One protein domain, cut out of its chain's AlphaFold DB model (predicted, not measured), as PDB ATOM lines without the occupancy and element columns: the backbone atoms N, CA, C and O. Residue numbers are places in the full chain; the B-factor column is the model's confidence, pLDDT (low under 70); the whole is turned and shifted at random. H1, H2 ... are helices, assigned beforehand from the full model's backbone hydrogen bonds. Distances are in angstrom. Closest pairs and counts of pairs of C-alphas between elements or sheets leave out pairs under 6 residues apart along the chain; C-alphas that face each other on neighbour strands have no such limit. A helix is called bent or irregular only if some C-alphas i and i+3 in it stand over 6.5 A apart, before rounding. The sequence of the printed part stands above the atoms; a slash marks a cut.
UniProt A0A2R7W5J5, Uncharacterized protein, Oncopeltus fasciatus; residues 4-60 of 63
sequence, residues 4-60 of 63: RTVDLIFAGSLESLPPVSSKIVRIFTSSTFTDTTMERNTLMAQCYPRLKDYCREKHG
ATOM      1  N   ARG A   4      43.280  25.794 -35.244       82.69
ATOM      2  CA  ARG A   4      42.105  26.658 -35.085       82.69
ATOM      3  C   ARG A   4      41.796  27.017 -33.630       82.69
ATOM      4  O   ARG A   4      41.239  28.074 -33.355       82.69
ATOM      5  N   THR A   5      42.135  26.134 -32.690       81.12
ATOM      6  CA  THR A   5      41.947  26.396 -31.253       81.12
ATOM      7  C   THR A   5      42.941  27.449 -30.765       81.12
ATOM      8  O   THR A   5      42.598  28.284 -29.933       81.12
ATOM      9  N   VAL A   6      44.163  27.428 -31.300       82.12
ATOM     10  CA  VAL A   6      45.228  28.368 -30.940       82.12
ATOM     11  C   VAL A   6      44.885  29.780 -31.422       82.12
ATOM     12  O   VAL A   6      44.994  30.729 -30.647       82.12
ATOM     13  N   ASP A   7      44.365  29.911 -32.643       89.38
ATOM     14  CA  ASP A   7      43.927  31.199 -33.196       89.38
ATOM     15  C   ASP A   7      42.799  31.844 -32.376       89.38
ATOM     16  O   ASP A   7      42.814  33.049 -32.120       89.38
ATOM     17  N   LEU A   8      41.835  31.044 -31.904       87.69
ATOM     18  CA  LEU A   8      40.738  31.524 -31.058       87.69
ATOM     19  C   LEU A   8      41.233  32.041 -29.702       87.69
ATOM     20  O   LEU A   8      40.741  33.066 -29.225       87.69
ATOM     21  N   ILE A   9      42.227  31.375 -29.109       84.50
ATOM     22  CA  ILE A   9      42.859  31.819 -27.860       84.50
ATOM     23  C   ILE A   9      43.556  33.168 -28.075       84.50
ATOM     24  O   ILE A   9      43.367  34.086 -27.277       84.50
ATOM     25  N   PHE A  10      44.315  33.327 -29.165       87.81
ATOM     26  CA  PHE A  10      44.983  34.596 -29.481       87.81
ATOM     27  C   PHE A  10      44.007  35.729 -29.826       87.81
ATOM     28  O   PHE A  10      44.310  36.890 -29.563       87.81
ATOM     29  N   ALA A  11      42.815  35.405 -30.335       90.81
ATOM     30  CA  ALA A  11      41.723  36.358 -30.538       90.81
ATOM     31  C   ALA A  11      40.979  36.741 -29.238       90.81
ATOM     32  O   ALA A  11      40.051  37.548 -29.279       90.81
ATOM     33  N   GLY A  12      41.370  36.180 -28.087       87.69
ATOM     34  CA  GLY A  12      40.766  36.467 -26.784       87.69
ATOM     35  C   GLY A  12      39.496  35.668 -26.481       87.69
ATOM     36  O   GLY A  12      38.779  36.009 -25.540       87.69
ATOM     37  N   SER A  13      39.202  34.612 -27.248       85.88
ATOM     38  CA  SER A  13      38.090  33.714 -26.937       85.88
ATOM     39  C   SER A  13      38.422  32.851 -25.718       85.88
ATOM     40  O   SER A  13      39.411  32.120 -25.704       85.88
ATOM     41  N   LEU A  14      37.573  32.928 -24.691       82.50
ATOM     42  CA  LEU A  14      37.644  32.085 -23.489       82.50
ATOM     43  C   LEU A  14      36.690  30.882 -23.567       82.50
ATOM     44  O   LEU A  14      36.565  30.115 -22.610       82.50
ATOM     45  N   GLU A  15      35.989  30.718 -24.690       80.19
ATOM     46  CA  GLU A  15      35.095  29.590 -24.910       80.19
ATOM     47  C   GLU A  15      35.910  28.313 -25.139       80.19
ATOM     48  O   GLU A  15      36.837  28.280 -25.945       80.19
ATOM     49  N   SER A  16      35.558  27.237 -24.428       74.75
ATOM     50  CA  SER A  16      36.194  25.919 -24.573       74.75
ATOM     51  C   SER A  16      37.712  25.893 -24.317       74.75
ATOM     52  O   SER A  16      38.440  25.106 -24.932       74.75
ATOM     53  N   LEU A  17      38.201  26.715 -23.380       76.38
ATOM     54  CA  LEU A  17      39.588  26.632 -22.922       76.38
ATOM     55  C   LEU A  17      39.910  25.228 -22.385       76.38
ATOM     56  O   LEU A  17      39.065  24.613 -21.722       76.38
ATOM     57  N   PRO A  18      41.137  24.722 -22.610       72.25
ATOM     58  CA  PRO A  18      41.588  23.507 -21.956       72.25
ATOM     59  C   PRO A  18      41.421  23.659 -20.439       72.25
ATOM     60  O   PRO A  18      41.775  24.712 -19.898       72.25
ATOM     61  N   PRO A  19      40.906  22.640 -19.731       71.19
ATOM     62  CA  PRO A  19      40.808  22.707 -18.285       71.19
ATOM     63  C   PRO A  19      42.198  22.969 -17.707       71.19
ATOM     64  O   PRO A  19      43.171  22.298 -18.066       71.19
ATOM     65  N   VAL A  20      42.292  23.950 -16.808       69.94
ATOM     66  CA  VAL A  20      43.534  24.206 -16.080       69.94
ATOM     67  C   VAL A  20      43.890  22.921 -15.344       69.94
ATOM     68  O   VAL A  20      43.119  22.423 -14.524       69.94
ATOM     69  N   SER A  21      45.057  22.371 -15.668       65.94
ATOM     70  CA  SER A  21      45.627  21.189 -15.028       65.94
ATOM     71  C   SER A  21      45.914  21.496 -13.551       65.94
ATOM     72  O   SER A  21      47.042  21.801 -13.173       65.94
ATOM     73  N   SER A  22      44.895  21.420 -12.697       65.62
ATOM     74  CA  SER A  22      45.028  21.511 -11.242       65.62
ATOM     75  C   SER A  22      45.542  20.177 -10.702       65.62
ATOM     76  O   SER A  22      44.811  19.404 -10.087       65.62
ATOM     77  N   LYS A  23      46.818  19.888 -10.946       77.88
ATOM     78  CA  LYS A  23      47.506  18.714 -10.398       77.88
ATOM     79  C   LYS A  23      48.077  19.001  -9.009       77.88
ATOM     80  O   LYS A  23      49.201  18.610  -8.746       77.88
ATOM     81  N   ILE A  24      47.348  19.706  -8.144       84.62
ATOM     82  CA  ILE A  24      47.829  20.070  -6.805       84.62
ATOM     83  C   ILE A  24      46.927  19.497  -5.714       84.62
ATOM     84  O   ILE A  24      45.709  19.685  -5.731       84.62
ATOM     85  N   VAL A  25      47.531  18.806  -4.752       88.06
ATOM     86  CA  VAL A  25      46.862  18.215  -3.593       88.06
ATOM     87  C   VAL A  25      47.079  19.124  -2.389       88.06
ATOM     88  O   VAL A  25      48.204  19.321  -1.962       88.06
ATOM     89  N   ARG A  26      46.004  19.675  -1.817       89.88
ATOM     90  CA  ARG A  26      46.073  20.510  -0.606       89.88
ATOM     91  C   ARG A  26      45.436  19.779   0.566       89.88
ATOM     92  O   ARG A  26      44.301  19.322   0.450       89.88
ATOM     93  N   ILE A  27      46.144  19.699   1.690       87.81
ATOM     94  CA  ILE A  27      45.652  19.061   2.916       87.81
ATOM     95  C   ILE A  27      45.538  20.102   4.019       87.81
ATOM     96  O   ILE A  27      46.480  20.841   4.297       87.81
ATOM     97  N   PHE A  28      44.371  20.142   4.655       88.81
ATOM     98  CA  PHE A  28      44.135  20.935   5.849       88.81
ATOM     99  C   PHE A  28      44.015  20.002   7.050       88.81
ATOM    100  O   PHE A  28      43.070  19.218   7.146       88.81
ATOM    101  N   THR A  29      44.979  20.082   7.965       86.44
ATOM    102  CA  THR A  29      44.947  19.339   9.226       86.44
ATOM    103  C   THR A  29      44.504  20.276  10.342       86.44
ATOM    104  O   THR A  29      45.183  21.261  10.624       86.44
ATOM    105  N   SER A  30      43.402  19.947  11.014       86.12
ATOM    106  CA  SER A  30      42.939  20.662  12.205       86.12
ATOM    107  C   SER A  30      42.948  19.736  13.413       86.12
ATOM    108  O   SER A  30      42.439  18.619  13.354       86.12
ATOM    109  N   SER A  31      43.530  20.211  14.510       84.19
ATOM    110  CA  SER A  31      43.405  19.615  15.836       84.19
ATOM    111  C   SER A  31      43.415  20.747  16.856       84.19
ATOM    112  O   SER A  31      44.354  21.543  16.901       84.19
ATOM    113  N   THR A  32      42.334  20.850  17.628       76.69
ATOM    114  CA  THR A  32      42.098  21.928  18.597       76.69
ATOM    115  C   THR A  32      42.521  21.566  20.019       76.69
ATOM    116  O   THR A  32      42.596  22.453  20.862       76.69
ATOM    117  N   PHE A  33      42.810  20.291  20.299       74.12
ATOM    118  CA  PHE A  33      43.057  19.799  21.655       74.12
ATOM    119  C   PHE A  33      44.409  19.104  21.777       74.12
ATOM    120  O   PHE A  33      44.880  18.433  20.856       74.12
ATOM    121  N   THR A  34      45.027  19.248  22.948       83.25
ATOM    122  CA  THR A  34      46.340  18.667  23.255       83.25
ATOM    123  C   THR A  34      46.324  17.147  23.327       83.25
ATOM    124  O   THR A  34      47.381  16.538  23.159       83.25
ATOM    125  N   ASP A  35      45.152  16.540  23.506       86.69
ATOM    126  CA  ASP A  35      44.973  15.091  23.634       86.69
ATOM    127  C   ASP A  35      45.532  14.319  22.430       86.69
ATOM    128  O   ASP A  35      45.958  13.184  22.589       86.69
ATOM    129  N   THR A  36      45.602  14.956  21.249       88.12
ATOM    130  CA  THR A  36      46.125  14.350  20.005       88.12
ATOM    131  C   THR A  36      47.458  14.946  19.536       88.12
ATOM    132  O   THR A  36      47.815  14.905  18.353       88.12
ATOM    133  N   THR A  37      48.208  15.573  20.448       88.62
ATOM    134  CA  THR A  37      49.473  16.247  20.109       88.62
ATOM    135  C   THR A  37      50.474  15.283  19.476       88.62
ATOM    136  O   THR A  37      51.162  15.651  18.522       88.62
ATOM    137  N   MET A  38      50.557  14.052  19.988       91.38
ATOM    138  CA  MET A  38      51.521  13.058  19.518       91.38
ATOM    139  C   MET A  38      51.196  12.587  18.100       91.38
ATOM    140  O   MET A  38      52.084  12.533  17.249       91.38
ATOM    141  N   GLU A  39      49.926  12.322  17.819       91.50
ATOM    142  CA  GLU A  39      49.415  11.912  16.517       91.50
ATOM    143  C   GLU A  39      49.602  13.032  15.500       91.50
ATOM    144  O   GLU A  39      50.127  12.792  14.416       91.50
ATOM    145  N   ARG A  40      49.259  14.274  15.864       90.56
ATOM    146  CA  ARG A  40      49.460  15.446  15.003       90.56
ATOM    147  C   ARG A  40      50.933  15.626  14.644       90.56
ATOM    148  O   ARG A  40      51.264  15.833  13.478       90.56
ATOM    149  N   ASN A  41      51.824  15.547  15.632       90.62
ATOM    150  CA  ASN A  41      53.257  15.714  15.397       90.62
ATOM    151  C   ASN A  41      53.810  14.567  14.535       90.62
ATOM    152  O   ASN A  41      54.575  14.811  13.604       90.62
ATOM    153  N   THR A  42      53.371  13.332  14.789       93.69
ATOM    154  CA  THR A  42      53.739  12.150  13.994       93.69
ATOM    155  C   THR A  42      53.238  12.259  12.553       93.69
ATOM    156  O   THR A  42      53.998  11.993  11.622       93.69
ATOM    157  N   LEU A  43      52.001  12.714  12.342       92.25
ATOM    158  CA  LEU A  43      51.410  12.918  11.018       92.25
ATOM    159  C   LEU A  43      52.253  13.895  10.185       92.25
ATOM    160  O   LEU A  43      52.583  13.599   9.036       92.25
ATOM    161  N   MET A  44      52.643  15.029  10.772       91.06
ATOM    162  CA  MET A  44      53.469  16.030  10.090       91.06
ATOM    163  C   MET A  44      54.900  15.535   9.838       91.06
ATOM    164  O   MET A  44      55.453  15.789   8.771       91.06
ATOM    165  N   ALA A  45      55.501  14.820  10.793       94.00
ATOM    166  CA  ALA A  45      56.891  14.380  10.691       94.00
ATOM    167  C   ALA A  45      57.082  13.156   9.781       94.00
ATOM    168  O   ALA A  45      58.089  13.060   9.086       94.00
ATOM    169  N   GLN A  46      56.140  12.209   9.791       95.06
ATOM    170  CA  GLN A  46      56.303  10.908   9.136       95.06
ATOM    171  C   GLN A  46      55.362  10.708   7.948       95.06
ATOM    172  O   GLN A  46      55.772  10.153   6.929       95.06
ATOM    173  N   CYS A  47      54.100  11.132   8.051       93.81
ATOM    174  CA  CYS A  47      53.104  10.849   7.017       93.81
ATOM    175  C   CYS A  47      53.138  11.874   5.879       93.81
ATOM    176  O   CYS A  47      53.082  11.473   4.720       93.81
ATOM    177  N   TYR A  48      53.271  13.170   6.185       93.06
ATOM    178  CA  TYR A  48      53.311  14.243   5.180       93.06
ATOM    179  C   TYR A  48      54.416  14.057   4.125       93.06
ATOM    180  O   TYR A  48      54.097  14.129   2.937       93.06
ATOM    181  N   PRO A  49      55.679  13.751   4.493       93.94
ATOM    182  CA  PRO A  49      56.729  13.493   3.507       93.94
ATOM    183  C   PRO A  49      56.383  12.327   2.578       93.94
ATOM    184  O   PRO A  49      56.494  12.439   1.362       93.94
ATOM    185  N   ARG A  50      55.849  11.235   3.139       94.88
ATOM    186  CA  ARG A  50      55.465  10.043   2.370       94.88
ATOM    187  C   ARG A  50      54.283  10.309   1.443       94.88
ATOM    188  O   ARG A  50      54.251   9.768   0.343       94.88
ATOM    189  N   LEU A  51      53.320  11.131   1.866       93.12
ATOM    190  CA  LEU A  51      52.206  11.548   1.014       93.12
ATOM    191  C   LEU A  51      52.695  12.415  -0.147       93.12
ATOM    192  O   LEU A  51      52.285  12.188  -1.282       93.12
ATOM    193  N   LYS A  52      53.602  13.355   0.129       91.75
ATOM    194  CA  LYS A  52      54.234  14.190  -0.894       91.75
ATOM    195  C   LYS A  52      54.972  13.345  -1.929       91.75
ATOM    196  O   LYS A  52      54.753  13.526  -3.126       91.75
ATOM    197  N   ASP A  53      55.795  12.400  -1.480       94.19
ATOM    198  CA  ASP A  53      56.522  11.493  -2.372       94.19
ATOM    199  C   ASP A  53      55.553  10.618  -3.176       94.19
ATOM    200  O   ASP A  53      55.688  10.511  -4.390       94.19
ATOM    201  N   TYR A  54      54.501  10.086  -2.549       93.88
ATOM    202  CA  TYR A  54      53.469   9.305  -3.235       93.88
ATOM    203  C   TYR A  54      52.728  10.105  -4.319       93.88
ATOM    204  O   TYR A  54      52.515   9.601  -5.425       93.88
ATOM    205  N   CYS A  55      52.342  11.351  -4.027       91.88
ATOM    206  CA  CYS A  55      51.697  12.248  -4.985       91.88
ATOM    207  C   CYS A  55      52.624  12.565  -6.164       91.88
ATOM    208  O   CYS A  55      52.197  12.450  -7.316       91.88
ATOM    209  N   ARG A  56      53.897  12.868  -5.888       89.50
ATOM    210  CA  ARG A  56      54.894  13.184  -6.916       89.50
ATOM    211  C   ARG A  56      55.248  11.971  -7.775       89.50
ATOM    212  O   ARG A  56      55.194  12.053  -8.996       89.50
ATOM    213  N   GLU A  57      55.613  10.855  -7.155       92.00
ATOM    214  CA  GLU A  57      56.232   9.710  -7.834       92.00
ATOM    215  C   GLU A  57      55.214   8.811  -8.525       92.00
ATOM    216  O   GLU A  57      55.476   8.313  -9.617       92.00
ATOM    217  N   LYS A  58      54.044   8.606  -7.914       88.69
ATOM    218  CA  LYS A  58      53.049   7.674  -8.453       88.69
ATOM    219  C   LYS A  58      52.023   8.346  -9.355       88.69
ATOM    220  O   LYS A  58      51.521   7.708 -10.275       88.69
ATOM    221  N   HIS A  59      51.695   9.609  -9.084       85.69
ATOM    222  CA  HIS A  59      50.604  10.314  -9.766       85.69
ATOM    223  C   HIS A  59      51.057  11.568 -10.524       85.69
ATOM    224  O   HIS A  59      50.252  12.149 -11.252       85.69
ATOM    225  N   GLY A  60      52.322  11.988 -10.390       84.19
ATOM    226  CA  GLY A  60      52.826  13.210 -11.024       84.19
ATOM    227  C   GLY A  60      52.074  14.464 -10.569       84.19
ATOM    228  O   GLY A  60      51.872  15.382 -11.366       84.19
TER     229      GLY A  60
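This is residues 4 to 60 of the 63 residues of an uncharacterized protein of Oncopeltus fasciatus (UniProt A0A2R7W5J5). The printed part is a long open hook: the short helix H1 sits at one end, an extended link of residues 11 to 33 runs to the other end, and the long helix H2 folds back from there without reaching H1. The turn at the far end, residues 32 to 38, sticks out. The printed part has 57 residues with two named helices, H1 then H2, and no named strand; its class is all helix. It is extended, with a radius of gyration of the C-alphas of 20.0 A, and spans 59 by 27 by 12 A.

H1, residues 4 to 10, and H2, residues 34 to 59, are apart, with no C-alpha of one within 8 A of the other. Residues 32 to 38, of which 34 to 38 belong to H2, stand free. H2 has a kink of 37 degrees near residue 45. It is irregular: C-alphas 35 and 38 are 8.0 A apart. Every O i to N i+4 pair is within hydrogen-bond range in H1, and 17 of 22 in H2.

H1 begins at C-alpha 4 (42.105, 26.658, -35.085) and measures 10.1 A. H2 runs 34.3 A from C-alpha 34 (46.340, 18.667, 23.255) to C-alpha 59 (50.604, 10.314, -9.766).

The C-alphas farthest apart, of Arg 4 and Asp 35, are 59.9 A apart. The printed part has no cut. The link from H1 to H2, 23 residues, is long. The mean pLDDT of the printed part is 86.0; residues 20 to 22 are under 70.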